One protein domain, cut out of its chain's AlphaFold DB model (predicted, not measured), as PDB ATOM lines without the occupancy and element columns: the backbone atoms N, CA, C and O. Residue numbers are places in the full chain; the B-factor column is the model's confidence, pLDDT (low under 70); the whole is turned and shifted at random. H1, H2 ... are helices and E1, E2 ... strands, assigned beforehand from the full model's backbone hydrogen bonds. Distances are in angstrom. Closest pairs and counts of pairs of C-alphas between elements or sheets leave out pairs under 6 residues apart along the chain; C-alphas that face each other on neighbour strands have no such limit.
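AT A GLANCE: This is residues 1070 to 1174 of the 1244 residues of the protein "Hypothetical protein" of Symbiodinium microadriaticum (UniProt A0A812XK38). A strongly twisted sheet of five strands, E3 E2 E8 E5 E6, makes the main body, with one short helix, H1, over E8 and E5, and a small two-strand ribbon of E4 and E7 by the beginning of H1. E1, a long strand with a sharp bend, lies outside this sheet, and residues 1092 to 1099, of which 1092 to 1093 belong to E1, stick out from the body. The printed part has 105 residues, with eight named strands and one named helix in the order E1 E2 E3 E4 H1 E5 E6 E7 E8; the five-stranded sheet is mixed, the E4 and E7 sheet antiparallel, and the class is mostly strand. The whole is compact, with a radius of gyration of the C-alphas of 14.4 A, and spans 48 by 36 by 24 A.

IN THESE COORDINATES: In the large sheet, E3 is residues 1117 to 1120, E2 1104 to 1108, E8 1167 to 1174 with a length of 22.1 A, E5 1143 to 1149 with 19.2 A, and E6 1152 to 1154. H1 is residues 1128 to 1136, 11.8 A long. E4 is residues 1125 to 1127 and E7 1160 to 1162. E1, residues 1083 to 1093, measures 26.0 A from C-alpha 1083 at (33.368, 48.846, -64.081) to C-alpha 1093 at (16.539, 63.611, -50.916). E8 ends with C-alpha 1174 at (19.981, 27.187, -51.553).

HOW THE PARTS SIT: E2 and E8 are parallel at 34 degrees, with N 1106 and O 1167 at 2.8 A. E8 and E5 are antiparallel at 160 degrees, with N 1146 and O 1172 at 2.9 A. E8's pairing is staggered: residues 1167 to 1170 pair with E2 and 1170 to 1174 with E5. The hairpin of E2 and E3 has N 1105 and O 1119 at 2.9 A, and the hairpin of E5 and E6 has N 1147 and O 1154 at 2.9 A. H1 is on the sheet at a height of 8.9 A, slantwise to the strands at 35 degrees to E5 on the local plane; the closest C-alphas of H1 and E5 are those of Phe 1132 and Val 1145, 6.5 A apart. In H1, 4 of 5 O i to N i+4 pairs are within hydrogen-bond range. E4 and E7 are antiparallel, with N 1126 and O 1161 at 2.9 A. The closest C-alphas of H1 and E7 are those of Leu 1128 and Ala 1160, 5.8 A apart. E1 pairs with no named strand and bends by 81 degrees at residue 1086; its residues 1083 to 1084 pair with 1079 to 1080, antiparallel. E1 and E2 are near each other, with 5 pairs of C-alphas within 10 A, while E1 and H1 are apart.

THE WHOLE: The C-alphas of Ala 1098 and Gly 1142, the two farthest apart, are 48.7 A from each other. The printed part has no cut, and no link is long. Without residues 1092 to 1099, which stand free, the body spans 37 by 36 by 22 A. The mean pLDDT of the printed part is 70.5, and it is under 70 at residues 1070 to 1071, 1074 to 1101, 1111 to 1117 and 1137 to 1142.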
ATOM      1  N   PRO A1070      27.385  55.024 -47.920       65.31
ATOM      2  CA  PRO A1070      28.104  53.896 -48.501       65.31
ATOM      3  C   PRO A1070      27.668  52.551 -47.911       65.31
ATOM      4  O   PRO A1070      27.298  52.474 -46.740       65.31
ATOM      5  N   ALA A1071      27.816  51.476 -48.687       64.81
ATOM      6  CA  ALA A1071      27.662  50.115 -48.180       64.81
ATOM      7  C   ALA A1071      28.792  49.723 -47.197       64.81
ATOM      8  O   ALA A1071      29.946  50.147 -47.345       64.81
ATOM      9  N   GLN A1072      28.460  48.941 -46.170       72.81
ATOM     10  CA  GLN A1072      29.324  48.556 -45.052       72.81
ATOM     11  C   GLN A1072      29.096  47.069 -44.683       72.81
ATOM     12  O   GLN A1072      27.992  46.714 -44.278       72.81
ATOM     13  N   PRO A1073      30.107  46.182 -44.781       70.75
ATOM     14  CA  PRO A1073      31.417  46.415 -45.389       70.75
ATOM     15  C   PRO A1073      31.286  46.853 -46.856       70.75
ATOM     16  O   PRO A1073      30.275  46.602 -47.503       70.75
ATOM     17  N   ALA A1074      32.313  47.523 -47.378       60.22
ATOM     18  CA  ALA A1074      32.303  47.952 -48.769       60.22
ATOM     19  C   ALA A1074      32.192  46.742 -49.711       60.22
ATOM     20  O   ALA A1074      32.918  45.757 -49.544       60.22
ATOM     21  N   LEU A1075      31.325  46.836 -50.722       58.81
ATOM     22  CA  LEU A1075      31.188  45.821 -51.772       58.81
ATOM     23  C   LEU A1075      32.358  45.931 -52.766       58.81
ATOM     24  O   LEU A1075      32.211  46.416 -53.885       58.81
ATOM     25  N   VAL A1076      33.546  45.514 -52.320       53.09
ATOM     26  CA  VAL A1076      34.827  45.640 -53.046       53.09
ATOM     27  C   VAL A1076      34.931  44.778 -54.311       53.09
ATOM     28  O   VAL A1076      35.858  44.957 -55.096       53.09
ATOM     29  N   ASP A1077      33.991  43.856 -54.514       49.91
ATOM     30  CA  ASP A1077      33.841  43.022 -55.709       49.91
ATOM     31  C   ASP A1077      32.698  43.505 -56.635       49.91
ATOM     32  O   ASP A1077      32.318  42.809 -57.580       49.91
ATOM     33  N   HIS A1078      32.118  44.688 -56.387       56.41
ATOM     34  CA  HIS A1078      31.001  45.214 -57.174       56.41
ATOM     35  C   HIS A1078      31.443  45.750 -58.541       56.41
ATOM     36  O   HIS A1078      31.698  46.946 -58.722       56.41
ATOM     37  N   ALA A1079      31.474  44.875 -59.542       52.41
ATOM     38  CA  ALA A1079      31.505  45.274 -60.943       52.41
ATOM     39  C   ALA A1079      30.078  45.533 -61.464       52.41
ATOM     40  O   ALA A1079      29.243  44.634 -61.433       52.41
ATOM     41  N   PHE A1080      29.815  46.731 -61.998       53.25
ATOM     42  CA  PHE A1080      28.613  46.999 -62.805       53.25
ATOM     43  C   PHE A1080      29.032  47.216 -64.257       53.25
ATOM     44  O   PHE A1080      29.865  48.080 -64.527       53.25
ATOM     45  N   LEU A1081      28.508  46.390 -65.171       50.81
ATOM     46  CA  LEU A1081      28.870  46.374 -66.596       50.81
ATOM     47  C   LEU A1081      30.394  46.475 -66.821       50.81
ATOM     48  O   LEU A1081      30.863  47.298 -67.601       50.81
ATOM     49  N   GLY A1082      31.172  45.701 -66.055       48.69
ATOM     50  CA  GLY A1082      32.642  45.654 -66.100       48.69
ATOM     51  C   GLY A1082      33.399  46.772 -65.381       48.69
ATOM     52  O   GLY A1082      34.615  46.668 -65.217       48.69
ATOM     53  N   PHE A1083      32.727  47.810 -64.885       51.47
ATOM     54  CA  PHE A1083      33.368  48.846 -64.081       51.47
ATOM     55  C   PHE A1083      33.460  48.420 -62.611       51.47
ATOM     56  O   PHE A1083      32.452  48.345 -61.911       51.47
ATOM     57  N   TRP A1084      34.685  48.156 -62.148       50.31
ATOM     58  CA  TRP A1084      35.002  47.826 -60.754       50.31
ATOM     59  C   TRP A1084      34.780  49.033 -59.840       50.31
ATOM     60  O   TRP A1084      35.511  50.024 -59.943       50.31
ATOM     61  N   ASN A1085      33.816  48.929 -58.927       51.16
ATOM     62  CA  ASN A1085      33.513  49.966 -57.948       51.16
ATOM     63  C   ASN A1085      34.222  49.695 -56.622       51.16
ATOM     64  O   ASN A1085      34.255  48.576 -56.125       51.16
ATOM     65  N   ARG A1086      34.735  50.764 -56.016       50.94
ATOM     66  CA  ARG A1086      35.296  50.770 -54.663       50.94
ATOM     67  C   ARG A1086      34.220  50.528 -53.608       50.94
ATOM     68  O   ARG A1086      34.496  49.937 -52.569       50.94
ATOM     69  N   ASN A1087      33.023  51.061 -53.856       54.41
ATOM     70  CA  ASN A1087      31.832  50.822 -53.057       54.41
ATOM     71  C   ASN A1087      30.549  51.204 -53.822       54.41
ATOM     72  O   ASN A1087      30.603  51.952 -54.805       54.41
ATOM     73  N   VAL A1088      29.402  50.749 -53.320       56.19
ATOM     74  CA  VAL A1088      28.067  51.206 -53.734       56.19
ATOM     75  C   VAL A1088      27.605  52.317 -52.785       56.19
ATOM     76  O   VAL A1088      27.825  52.235 -51.575       56.19
ATOM     77  N   LEU A1089      26.998  53.368 -53.339       57.75
ATOM     78  CA  LEU A1089      26.423  54.498 -52.615       57.75
ATOM     79  C   LEU A1089      24.918  54.580 -52.894       57.75
ATOM     80  O   LEU A1089      24.494  54.683 -54.046       57.75
ATOM     81  N   ALA A1090      24.115  54.606 -51.838       56.34
ATOM     82  CA  ALA A1090      22.707  54.972 -51.912       56.34
ATOM     83  C   ALA A1090      22.586  56.487 -51.749       56.34
ATOM     84  O   ALA A1090      23.219  57.056 -50.854       56.34
ATOM     85  N   ALA A1091      21.770  57.141 -52.576       55.19
ATOM     86  CA  ALA A1091      21.529  58.575 -52.470       55.19
ATOM     87  C   ALA A1091      20.052  58.922 -52.650       55.19
ATOM     88  O   ALA A1091      19.388  58.429 -53.562       55.19
ATOM     89  N   TRP A1092      19.543  59.800 -51.787       56.66
ATOM     90  CA  TRP A1092      18.167  60.283 -51.853       56.66
ATOM     91  C   TRP A1092      18.024  61.681 -51.255       56.66
ATOM     92  O   TRP A1092      18.905  62.173 -50.547       56.66
ATOM     93  N   ARG A1093      16.882  62.322 -51.517       50.19
ATOM     94  CA  ARG A1093      16.539  63.611 -50.916       50.19
ATOM     95  C   ARG A1093      15.760  63.391 -49.616       50.19
ATOM     96  O   ARG A1093      14.619  62.932 -49.647       50.19
ATOM     97  N   ALA A1094      16.379  63.670 -48.474       54.47
ATOM     98  CA  ALA A1094      15.758  63.551 -47.161       54.47
ATOM     99  C   ALA A1094      14.949  64.813 -46.821       54.47
ATOM    100  O   ALA A1094      15.436  65.930 -46.974       54.47
ATOM    101  N   ALA A1095      13.726  64.635 -46.317       51.94
ATOM    102  CA  ALA A1095      12.930  65.751 -45.813       51.94
ATOM    103  C   ALA A1095      13.641  66.443 -44.625       51.94
ATOM    104  O   ALA A1095      14.270  65.751 -43.817       51.94
ATOM    105  N   PRO A1096      13.530  67.778 -44.478       47.94
ATOM    106  CA  PRO A1096      14.206  68.530 -43.423       47.94
ATOM    107  C   PRO A1096      13.586  68.239 -42.044       47.94
ATOM    108  O   PRO A1096      12.672  68.925 -41.590       47.94
ATOM    109  N   SER A1097      14.100  67.202 -41.379       45.09
ATOM    110  CA  SER A1097      13.694  66.745 -40.045       45.09
ATOM    111  C   SER A1097      14.839  66.863 -39.036       45.09
ATOM    112  O   SER A1097      16.007  66.707 -39.383       45.09
ATOM    113  N   ALA A1098      14.489  67.087 -37.768       40.16
ATOM    114  CA  ALA A1098      15.417  67.075 -36.633       40.16
ATOM    115  C   ALA A1098      15.499  65.704 -35.922       40.16
ATOM    116  O   ALA A1098      16.154  65.581 -34.887       40.16
ATOM    117  N   THR A1099      14.810  64.678 -36.434       46.41
ATOM    118  CA  THR A1099      14.853  63.310 -35.894       46.41
ATOM    119  C   THR A1099      16.138  62.579 -36.299       46.41
ATOM    120  O   THR A1099      16.705  62.881 -37.352       46.41
ATOM    121  N   PRO A1100      16.579  61.558 -35.537       51.91
ATOM    122  CA  PRO A1100      17.504  60.557 -36.057       51.91
ATOM    123  C   PRO A1100      16.990  59.993 -37.391       51.91
ATOM    124  O   PRO A1100      15.785  59.816 -37.575       51.91
ATOM    125  N   ARG A1101      17.905  59.751 -38.331       65.44
ATOM    126  CA  ARG A1101      17.607  59.159 -39.641       65.44
ATOM    127  C   ARG A1101      17.550  57.638 -39.503       65.44
ATOM    128  O   ARG A1101      18.464  57.060 -38.920       65.44
ATOM    129  N   ASP A1102      16.514  57.016 -40.068       73.56
ATOM    130  CA  ASP A1102      16.456  55.555 -40.188       73.56
ATOM    131  C   ASP A1102      17.681  55.051 -40.965       73.56
ATOM    132  O   ASP A1102      18.021  55.647 -41.999       73.56
ATOM    133  N   PRO A1103      18.333  53.967 -40.517       78.44
ATOM    134  CA  PRO A1103      19.380  53.334 -41.297       78.44
ATOM    135  C   PRO A1103      18.808  52.783 -42.607       78.44
ATOM    136  O   PRO A1103      17.641  52.386 -42.692       78.44
ATOM    137  N   ILE A1104      19.657  52.717 -43.626       79.38
ATOM    138  CA  ILE A1104      19.417  51.859 -44.790       79.38
ATOM    139  C   ILE A1104      20.270  50.594 -44.711       79.38
ATOM    140  O   ILE A1104      21.358  50.626 -44.146       79.38
ATOM    141  N   CYS A1105      19.822  49.511 -45.337       82.19
ATOM    142  CA  CYS A1105      20.673  48.376 -45.687       82.19
ATOM    143  C   CYS A1105      20.775  48.233 -47.213       82.19
ATOM    144  O   CYS A1105      19.943  48.756 -47.959       82.19
ATOM    145  N   PHE A1106      21.799  47.525 -47.679       82.12
ATOM    146  CA  PHE A1106      21.972  47.114 -49.068       82.12
ATOM    147  C   PHE A1106      21.671  45.621 -49.196       82.12
ATOM    148  O   PHE A1106      22.209  44.809 -48.441       82.12
ATOM    149  N   LEU A1107      20.844  45.261 -50.175       80.81
ATOM    150  CA  LEU A1107      20.574  43.876 -50.542       80.81
ATOM    151  C   LEU A1107      21.449  43.518 -51.742       80.81
ATOM    152  O   LEU A1107      21.206  43.955 -52.870       80.81
ATOM    153  N   ASP A1108      22.483  42.722 -51.494       78.69
ATOM    154  CA  ASP A1108      23.310  42.113 -52.525       78.69
ATOM    155  C   ASP A1108      22.578  40.910 -53.131       78.69
ATOM    156  O   ASP A1108      22.622  39.788 -52.620       78.69
ATOM    157  N   GLN A1109      21.872  41.182 -54.226       73.69
ATOM    158  CA  GLN A1109      21.059  40.218 -54.968       73.69
ATOM    159  C   GLN A1109      21.836  39.597 -56.148       73.69
ATOM    160  O   GLN A1109      21.265  38.854 -56.947       73.69
ATOM    161  N   ARG A1110      23.150  39.851 -56.268       71.00
ATOM    162  CA  ARG A1110      23.978  39.320 -57.369       71.00
ATOM    163  C   ARG A1110      23.989  37.783 -57.445       71.00
ATOM    164  O   ARG A1110      23.933  37.274 -58.564       71.00
ATOM    165  N   PRO A1111      23.979  37.012 -56.334       63.81
ATOM    166  CA  PRO A1111      23.893  35.546 -56.401       63.81
ATOM    167  C   PRO A1111      22.529  35.004 -56.856       63.81
ATOM    168  O   PRO A1111      22.435  33.831 -57.216       63.81
ATOM    169  N   VAL A1112      21.487  35.846 -56.861       59.66
ATOM    170  CA  VAL A1112      20.174  35.579 -57.480       59.66
ATOM    171  C   VAL A1112      20.019  36.291 -58.842       59.66
ATOM    172  O   VAL A1112      18.912  36.461 -59.344       59.66
ATOM    173  N   LEU A1113      21.149  36.690 -59.452       57.00
ATOM    174  CA  LEU A1113      21.289  37.395 -60.739       57.00
ATOM    175  C   LEU A1113      20.548  38.743 -60.841       57.00
ATOM    176  O   LEU A1113      20.190  39.186 -61.931       57.00
ATOM    177  N   HIS A1114      20.372  39.432 -59.711       60.59
ATOM    178  CA  HIS A1114      19.811  40.787 -59.645       60.59
ATOM    179  C   HIS A1114      20.837  41.834 -59.205       60.59
ATOM    180  O   HIS A1114      21.913  41.526 -58.695       60.59
ATOM    181  N   GLN A1115      20.510  43.106 -59.434       61.56
ATOM    182  CA  GLN A1115      21.367  44.234 -59.057       61.56
ATOM    183  C   GLN A1115      21.336  44.484 -57.540       61.56
ATOM    184  O   GLN A1115      20.416  44.048 -56.845       61.56
ATOM    185  N   VAL A1116      22.326  45.213 -57.015       59.03
ATOM    186  CA  VAL A1116      22.326  45.636 -55.607       59.03
ATOM    187  C   VAL A1116      21.230  46.681 -55.381       59.03
ATOM    188  O   VAL A1116      21.273  47.766 -55.959       59.03
ATOM    189  N   LEU A1117      20.269  46.358 -54.518       69.94
ATOM    190  CA  LEU A1117      19.208  47.265 -54.071       69.94
ATOM    191  C   LEU A1117      19.597  47.894 -52.722       69.94
ATOM    192  O   LEU A1117      20.454  47.368 -52.012       69.94
ATOM    193  N   TRP A1118      18.955  48.995 -52.332       72.69
ATOM    194  CA  TRP A1118      18.985  49.483 -50.950       72.69
ATOM    195  C   TRP A1118      17.570  49.692 -50.410       72.69
ATOM    196  O   TRP A1118      16.654  50.037 -51.154       72.69
ATOM    197  N   VAL A1119      17.394  49.464 -49.111       74.75
ATOM    198  CA  VAL A1119      16.102  49.504 -48.413       74.75
ATOM    199  C   VAL A1119      16.241  50.368 -47.160       74.75
ATOM    200  O   VAL A1119      17.247  50.291 -46.461       74.75
ATOM    201  N   ARG A1120      15.242  51.211 -46.875       78.88
ATOM    202  CA  ARG A1120      15.150  51.982 -45.622       78.88
ATOM    203  C   ARG A1120      14.519  51.116 -44.539       78.88
ATOM    204  O   ARG A1120      13.469  50.527 -44.773       78.88
ATOM    205  N   CYS A1121      15.131  51.090 -43.360       82.00
ATOM    206  CA  CYS A1121      14.787  50.172 -42.278       82.00
ATOM    207  C   CYS A1121      14.376  50.951 -41.016       82.00
ATOM    208  O   CYS A1121      15.244  51.288 -40.203       82.00
ATOM    209  N   PRO A1122      13.073  51.269 -40.852       78.00
ATOM    210  CA  PRO A1122      12.545  51.916 -39.653       78.00
ATOM    211  C   PRO A1122      13.002  51.218 -38.370       78.00
ATOM    212  O   PRO A1122      13.121  49.993 -38.330       78.00
ATOM    213  N   ASP A1123      13.317  52.008 -37.343       78.00
ATOM    214  CA  ASP A1123      13.833  51.549 -36.040       78.00
ATOM    215  C   ASP A1123      15.115  50.676 -36.097       78.00
ATOM    216  O   ASP A1123      15.566  50.142 -35.077       78.00
ATOM    217  N   GLY A1124      15.755  50.551 -37.267       80.69
ATOM    218  CA  GLY A1124      16.885  49.649 -37.492       80.69
ATOM    219  C   GLY A1124      16.496  48.185 -37.684       80.69
ATOM    220  O   GLY A1124      17.293  47.306 -37.348       80.69
ATOM    221  N   LEU A1125      15.293  47.913 -38.202       84.81
ATOM    222  CA  LEU A1125      14.808  46.568 -38.510       84.81
ATOM    223  C   LEU A1125      14.468  46.400 -40.000       84.81
ATOM    224  O   LEU A1125      13.822  47.252 -40.609       84.81
ATOM    225  N   LEU A1126      14.861  45.258 -40.568       89.31
ATOM    226  CA  LEU A1126      14.405  44.760 -41.865       89.31
ATOM    227  C   LEU A1126      13.499  43.545 -41.634       89.31
ATOM    228  O   LEU A1126      13.957  42.530 -41.110       89.31
ATOM    229  N   ALA A1127      12.233  43.623 -42.044       85.88
ATOM    230  CA  ALA A1127      11.346  42.460 -42.089       85.88
ATOM    231  C   ALA A1127      11.689  41.587 -43.307       85.88
ATOM    232  O   ALA A1127      11.815  42.115 -44.414       85.88
ATOM    233  N   LEU A1128      11.829  40.270 -43.122       85.00
ATOM    234  CA  LEU A1128      12.229  39.378 -44.215       85.00
ATOM    235  C   LEU A1128      11.080  39.014 -45.164       85.00
ATOM    236  O   LEU A1128      11.347  38.819 -46.344       85.00
ATOM    237  N   GLY A1129       9.824  39.001 -44.709       83.50
ATOM    238  CA  GLY A1129       8.648  38.641 -45.520       83.50
ATOM    239  C   GLY A1129       8.624  39.268 -46.924       83.50
ATOM    240  O   GLY A1129       8.694  38.520 -47.899       83.50
ATOM    241  N   PRO A1130       8.657  40.611 -47.059       81.69
ATOM    242  CA  PRO A1130       8.709  41.271 -48.365       81.69
ATOM    243  C   PRO A1130       9.936  40.878 -49.200       81.69
ATOM    244  O   PRO A1130       9.832  40.686 -50.408       81.69
ATOM    245  N   VAL A1131      11.099  40.694 -48.564       75.94
ATOM    246  CA  VAL A1131      12.338  40.276 -49.245       75.94
ATOM    247  C   VAL A1131      12.200  38.860 -49.814       75.94
ATOM    248  O   VAL A1131      12.699  38.596 -50.908       75.94
ATOM    249  N   PHE A1132      11.497  37.962 -49.120       82.00
ATOM    250  CA  PHE A1132      11.183  36.626 -49.626       82.00
ATOM    251  C   PHE A1132      10.155  36.698 -50.758       82.00
ATOM    252  O   PHE A1132      10.390  36.110 -51.809       82.00
ATOM    253  N   GLU A1133       9.069  37.460 -50.603       77.56
ATOM    254  CA  GLU A1133       8.030  37.644 -51.630       77.56
ATOM    255  C   GLU A1133       8.596  38.159 -52.965       77.56
ATOM    256  O   GLU A1133       8.259  37.621 -54.023       77.56
ATOM    257  N   TRP A1134       9.519  39.130 -52.934       73.75
ATOM    258  CA  TRP A1134      10.177  39.665 -54.137       73.75
ATOM    259  C   TRP A1134      10.950  38.606 -54.940       73.75
ATOM    260  O   TRP A1134      11.130  38.769 -56.150       73.75
ATOM    261  N   HIS A1135      11.388  37.525 -54.286       72.19
ATOM    262  CA  HIS A1135      12.257  36.497 -54.860       72.19
ATOM    263  C   HIS A1135      11.596  35.118 -55.015       72.19
ATOM    264  O   HIS A1135      12.061  34.328 -55.835       72.19
ATOM    265  N   LEU A1136      10.519  34.820 -54.276       74.00
ATOM    266  CA  LEU A1136       9.920  33.481 -54.179       74.00
ATOM    267  C   LEU A1136       9.540  32.913 -55.552       74.00
ATOM    268  O   LEU A1136       9.832  31.765 -55.861       74.00
ATOM    269  N   TRP A1137       8.953  33.756 -56.405       57.94
ATOM    270  CA  TRP A1137       8.515  33.418 -57.763       57.94
ATOM    271  C   TRP A1137       9.662  33.169 -58.760       57.94
ATOM    272  O   TRP A1137       9.419  32.676 -59.860       57.94
ATOM    273  N   ARG A1138      10.904  33.516 -58.396       56.88
ATOM    274  CA  ARG A1138      12.126  33.213 -59.161       56.88
ATOM    275  C   ARG A1138      12.904  32.027 -58.597       56.88
ATOM    276  O   ARG A1138      13.813  31.556 -59.273       56.88
ATOM    277  N   CYS A1139      12.587  31.573 -57.385       64.19
ATOM    278  CA  CYS A1139      13.253  30.445 -56.748       64.19
ATOM    279  C   CYS A1139      12.763  29.141 -57.403       64.19
ATOM    280  O   CYS A1139      11.574  28.831 -57.298       64.19
ATOM    281  N   PRO A1140      13.616  28.397 -58.131       60.81
ATOM    282  CA  PRO A1140      13.145  27.258 -58.909       60.81
ATOM    283  C   PRO A1140      12.894  26.022 -58.028       60.81
ATOM    284  O   PRO A1140      13.387  25.950 -56.898       60.81
ATOM    285  N   PRO A1141      12.146  25.023 -58.537       63.12
ATOM    286  CA  PRO A1141      11.824  23.808 -57.793       63.12
ATOM    287  C   PRO A1141      13.065  23.119 -57.215       63.12
ATOM    288  O   PRO A1141      14.068  22.939 -57.902       63.12
ATOM    289  N   GLY A1142      12.987  22.727 -55.941       68.50
ATOM    290  CA  GLY A1142      14.107  22.122 -55.213       68.50
ATOM    291  C   GLY A1142      15.085  23.118 -54.574       68.50
ATOM    292  O   GLY A1142      16.062  22.672 -53.975       68.50
ATOM    293  N   PHE A1143      14.828  24.429 -54.647       73.31
ATOM    294  CA  PHE A1143      15.582  25.466 -53.935       73.31
ATOM    295  C   PHE A1143      14.670  26.312 -53.028       73.31
ATOM    296  O   PHE A1143      13.486  26.492 -53.314       73.31
ATOM    297  N   GLN A1144      15.246  26.873 -51.960       80.25
ATOM    298  CA  GLN A1144      14.619  27.825 -51.039       80.25
ATOM    299  C   GLN A1144      15.364  29.170 -51.017       80.25
ATOM    300  O   GLN A1144      16.588  29.224 -51.179       80.25
ATOM    301  N   VAL A1145      14.627  30.261 -50.777       84.62
ATOM    302  CA  VAL A1145      15.196  31.605 -50.581       84.62
ATOM    303  C   VAL A1145      15.891  31.681 -49.221       84.62
ATOM    304  O   VAL A1145      15.377  31.181 -48.225       84.62
ATOM    305  N   CYS A1146      17.061  32.315 -49.176       83.94
ATOM    306  CA  CYS A1146      17.811  32.543 -47.948       83.94
ATOM    307  C   CYS A1146      18.448  33.941 -47.937       83.94
ATOM    308  O   CYS A1146      19.001  34.400 -48.940       83.94
ATOM    309  N   VAL A1147      18.394  34.607 -46.785       89.06
ATOM    310  CA  VAL A1147      19.037  35.900 -46.520       89.06
ATOM    311  C   VAL A1147      20.223  35.672 -45.589       89.06
ATOM    312  O   VAL A1147      20.088  35.016 -44.559       89.06
ATOM    313  N   ARG A1148      21.393  36.219 -45.930       84.81
ATOM    314  CA  ARG A1148      22.639  36.022 -45.177       84.81
ATOM    315  C   ARG A1148      23.172  37.334 -44.600       84.81
ATOM    316  O   ARG A1148      23.462  38.265 -45.355       84.81
ATOM    317  N   GLN A1149      23.374  37.369 -43.282       87.62
ATOM    318  CA  GLN A1149      23.999  38.468 -42.537       87.62
ATOM    319  C   GLN A1149      25.350  37.988 -41.984       87.62
ATOM    320  O   GLN A1149      25.424  37.263 -40.993       87.62
ATOM    321  N   GLY A1150      26.448  38.344 -42.658       76.75
ATOM    322  CA  GLY A1150      27.788  37.869 -42.294       76.75
ATOM    323  C   GLY A1150      27.945  36.348 -42.453       76.75
ATOM    324  O   GLY A1150      28.014  35.844 -43.580       76.75
ATOM    325  N   SER A1151      28.048  35.633 -41.328       72.94
ATOM    326  CA  SER A1151      28.065  34.162 -41.249       72.94
ATOM    327  C   SER A1151      26.675  33.533 -41.207       72.94
ATOM    328  O   SER A1151      26.528  32.352 -41.532       72.94
ATOM    329  N   ASP A1152      25.670  34.298 -40.793       79.12
ATOM    330  CA  ASP A1152      24.404  33.758 -40.319       79.12
ATOM    331  C   ASP A1152      23.389  33.759 -41.465       79.12
ATOM    332  O   ASP A1152      23.377  34.664 -42.301       79.12
ATOM    333  N   HIS A1153      22.585  32.702 -41.535       84.12
ATOM    334  CA  HIS A1153      21.680  32.408 -42.644       84.12
ATOM    335  C   HIS A1153      20.252  32.306 -42.108       84.12
ATOM    336  O   HIS A1153      20.031  31.668 -41.079       84.12
ATOM    337  N   PHE A1154      19.306  32.923 -42.811       87.19
ATOM    338  CA  PHE A1154      17.903  33.006 -42.418       87.19
ATOM    339  C   PHE A1154      17.011  32.571 -43.580       87.19
ATOM    340  O   PHE A1154      17.105  33.119 -44.680       87.19
ATOM    341  N   ASP A1155      16.169  31.575 -43.330       81.81
ATOM    342  CA  ASP A1155      15.199  30.981 -44.256       81.81
ATOM    343  C   ASP A1155      13.735  31.123 -43.779       81.81
ATOM    344  O   ASP A1155      12.814  30.781 -44.517       81.81
ATOM    345  N   ASP A1156      13.500  31.704 -42.593       84.50
ATOM    346  CA  ASP A1156      12.163  32.062 -42.099       84.50
ATOM    347  C   ASP A1156      11.739  33.484 -42.548       84.50
ATOM    348  O   ASP A1156      12.301  34.475 -42.062       84.50
ATOM    349  N   PRO A1157      10.709  33.636 -43.409       82.38
ATOM    350  CA  PRO A1157      10.191  34.947 -43.814       82.38
ATOM    351  C   PRO A1157       9.518  35.728 -42.671       82.38
ATOM    352  O   PRO A1157       9.331  36.939 -42.789       82.38
ATOM    353  N   ASN A1158       9.153  35.082 -41.559       84.19
ATOM    354  CA  ASN A1158       8.514  35.744 -40.414       84.19
ATOM    355  C   ASN A1158       9.516  36.506 -39.528       84.19
ATOM    356  O   ASN A1158       9.110  37.272 -38.648       84.19
ATOM    357  N   GLN A1159      10.821  36.311 -39.735       84.69
ATOM    358  CA  GLN A1159      11.861  36.950 -38.938       84.69
ATOM    359  C   GLN A1159      12.095  38.415 -39.357       84.69
ATOM    360  O   GLN A1159      11.951  38.803 -40.518       84.69
ATOM    361  N   ALA A1160      12.510  39.243 -38.394       87.62
ATOM    362  CA  ALA A1160      13.072  40.566 -38.643       87.62
ATOM    363  C   ALA A1160      14.552  40.594 -38.235       87.62
ATOM    364  O   ALA A1160      14.908  40.152 -37.138       87.62
ATOM    365  N   LEU A1161      15.413  41.120 -39.106       89.00
ATOM    366  CA  LEU A1161      16.841  41.300 -38.845       89.00
ATOM    367  C   LEU A1161      17.120  42.720 -38.367       89.00
ATOM    368  O   LEU A1161      16.512  43.678 -38.845       89.00
ATOM    369  N   ARG A1162      18.069  42.865 -37.441       89.31
ATOM    370  CA  ARG A1162      18.549  44.181 -37.018       89.31
ATOM    371  C   ARG A1162      19.668  44.631 -37.945       89.31
ATOM    372  O   ARG A1162      20.609  43.870 -38.149       89.31
ATOM    373  N   VAL A1163      19.569  45.857 -38.454       85.81
ATOM    374  CA  VAL A1163      20.506  46.412 -39.438       85.81
ATOM    375  C   VAL A1163      21.090  47.760 -39.009       85.81
ATOM    376  O   VAL A1163      20.420  48.579 -38.374       85.81
ATOM    377  N   TYR A1164      22.348  47.994 -39.375       83.94
ATOM    378  CA  TYR A1164      23.059  49.263 -39.200       83.94
ATOM    379  C   TYR A1164      23.077  50.089 -40.501       83.94
ATOM    380  O   TYR A1164      22.849  49.564 -41.586       83.94
ATOM    381  N   ASP A1165      23.334  51.399 -40.410       80.50
ATOM    382  CA  ASP A1165      23.262  52.304 -41.570       80.50
ATOM    383  C   ASP A1165      24.372  52.018 -42.597       80.50
ATOM    384  O   ASP A1165      25.563  52.216 -42.346       80.50
ATOM    385  N   GLY A1166      23.949  51.541 -43.763       70.81
ATOM    386  CA  GLY A1166      24.782  51.036 -44.844       70.81
ATOM    387  C   GLY A1166      25.031  49.523 -44.812       70.81
ATOM    388  O   GLY A1166      25.780  49.045 -45.655       70.81
ATOM    389  N   GLU A1167      24.456  48.750 -43.886       86.44
ATOM    390  CA  GLU A1167      24.788  47.323 -43.737       86.44
ATOM    391  C   GLU A1167      24.439  46.474 -44.972       86.44
ATOM    392  O   GLU A1167      23.377  46.641 -45.566       86.44
ATOM    393  N   VAL A1168      25.322  45.543 -45.349       82.62
ATOM    394  CA  VAL A1168      25.134  44.634 -46.494       82.62
ATOM    395  C   VAL A1168      24.573  43.277 -46.064       82.62
ATOM    396  O   VAL A1168      25.170  42.580 -45.243       82.62
ATOM    397  N   LEU A1169      23.486  42.859 -46.712       85.69
ATOM    398  CA  LEU A1169      22.887  41.523 -46.622       85.69
ATOM    399  C   LEU A1169      22.948  40.842 -47.995       85.69
ATOM    400  O   LEU A1169      22.729  41.502 -49.006       85.69
ATOM    401  N   THR A1170      23.215  39.535 -48.063       83.25
ATOM    402  CA  THR A1170      23.232  38.789 -49.341       83.25
ATOM    403  C   THR A1170      21.968  37.951 -49.509       83.25
ATOM    404  O   THR A1170      21.590  37.243 -48.577       83.25
ATOM    405  N   ILE A1171      21.361  37.967 -50.699       82.50
ATOM    406  CA  ILE A1171      20.254  37.070 -51.067       82.50
ATOM    407  C   ILE A1171      20.806  35.853 -51.820       82.50
ATOM    408  O   ILE A1171      21.647  35.992 -52.708       82.50
ATOM    409  N   LEU A1172      20.342  34.658 -51.453       76.56
ATOM    410  CA  LEU A1172      20.778  33.364 -51.980       76.56
ATOM    411  C   LEU A1172      19.563  32.481 -52.305       76.56
ATOM    412  O   LEU A1172      18.549  32.550 -51.612       76.56
ATOM    413  N   PHE A1173      19.704  31.587 -53.286       75.25
ATOM    414  CA  PHE A1173      18.874  30.380 -53.391       75.25
ATOM    415  C   PHE A1173      19.736  29.170 -53.022       75.25
ATOM    416  O   PHE A1173      20.809  28.975 -53.599       75.25
ATOM    417  N   LEU A1174      19.284  28.377 -52.053       72.31
ATOM    418  CA  LEU A1174      19.981  27.187 -51.553       72.31
ATOM    419  C   LEU A1174      19.136  25.938 -51.838       72.31
ATOM    420  O   LEU A1174      17.914  26.043 -51.766       72.31
TER     421      LEU A1174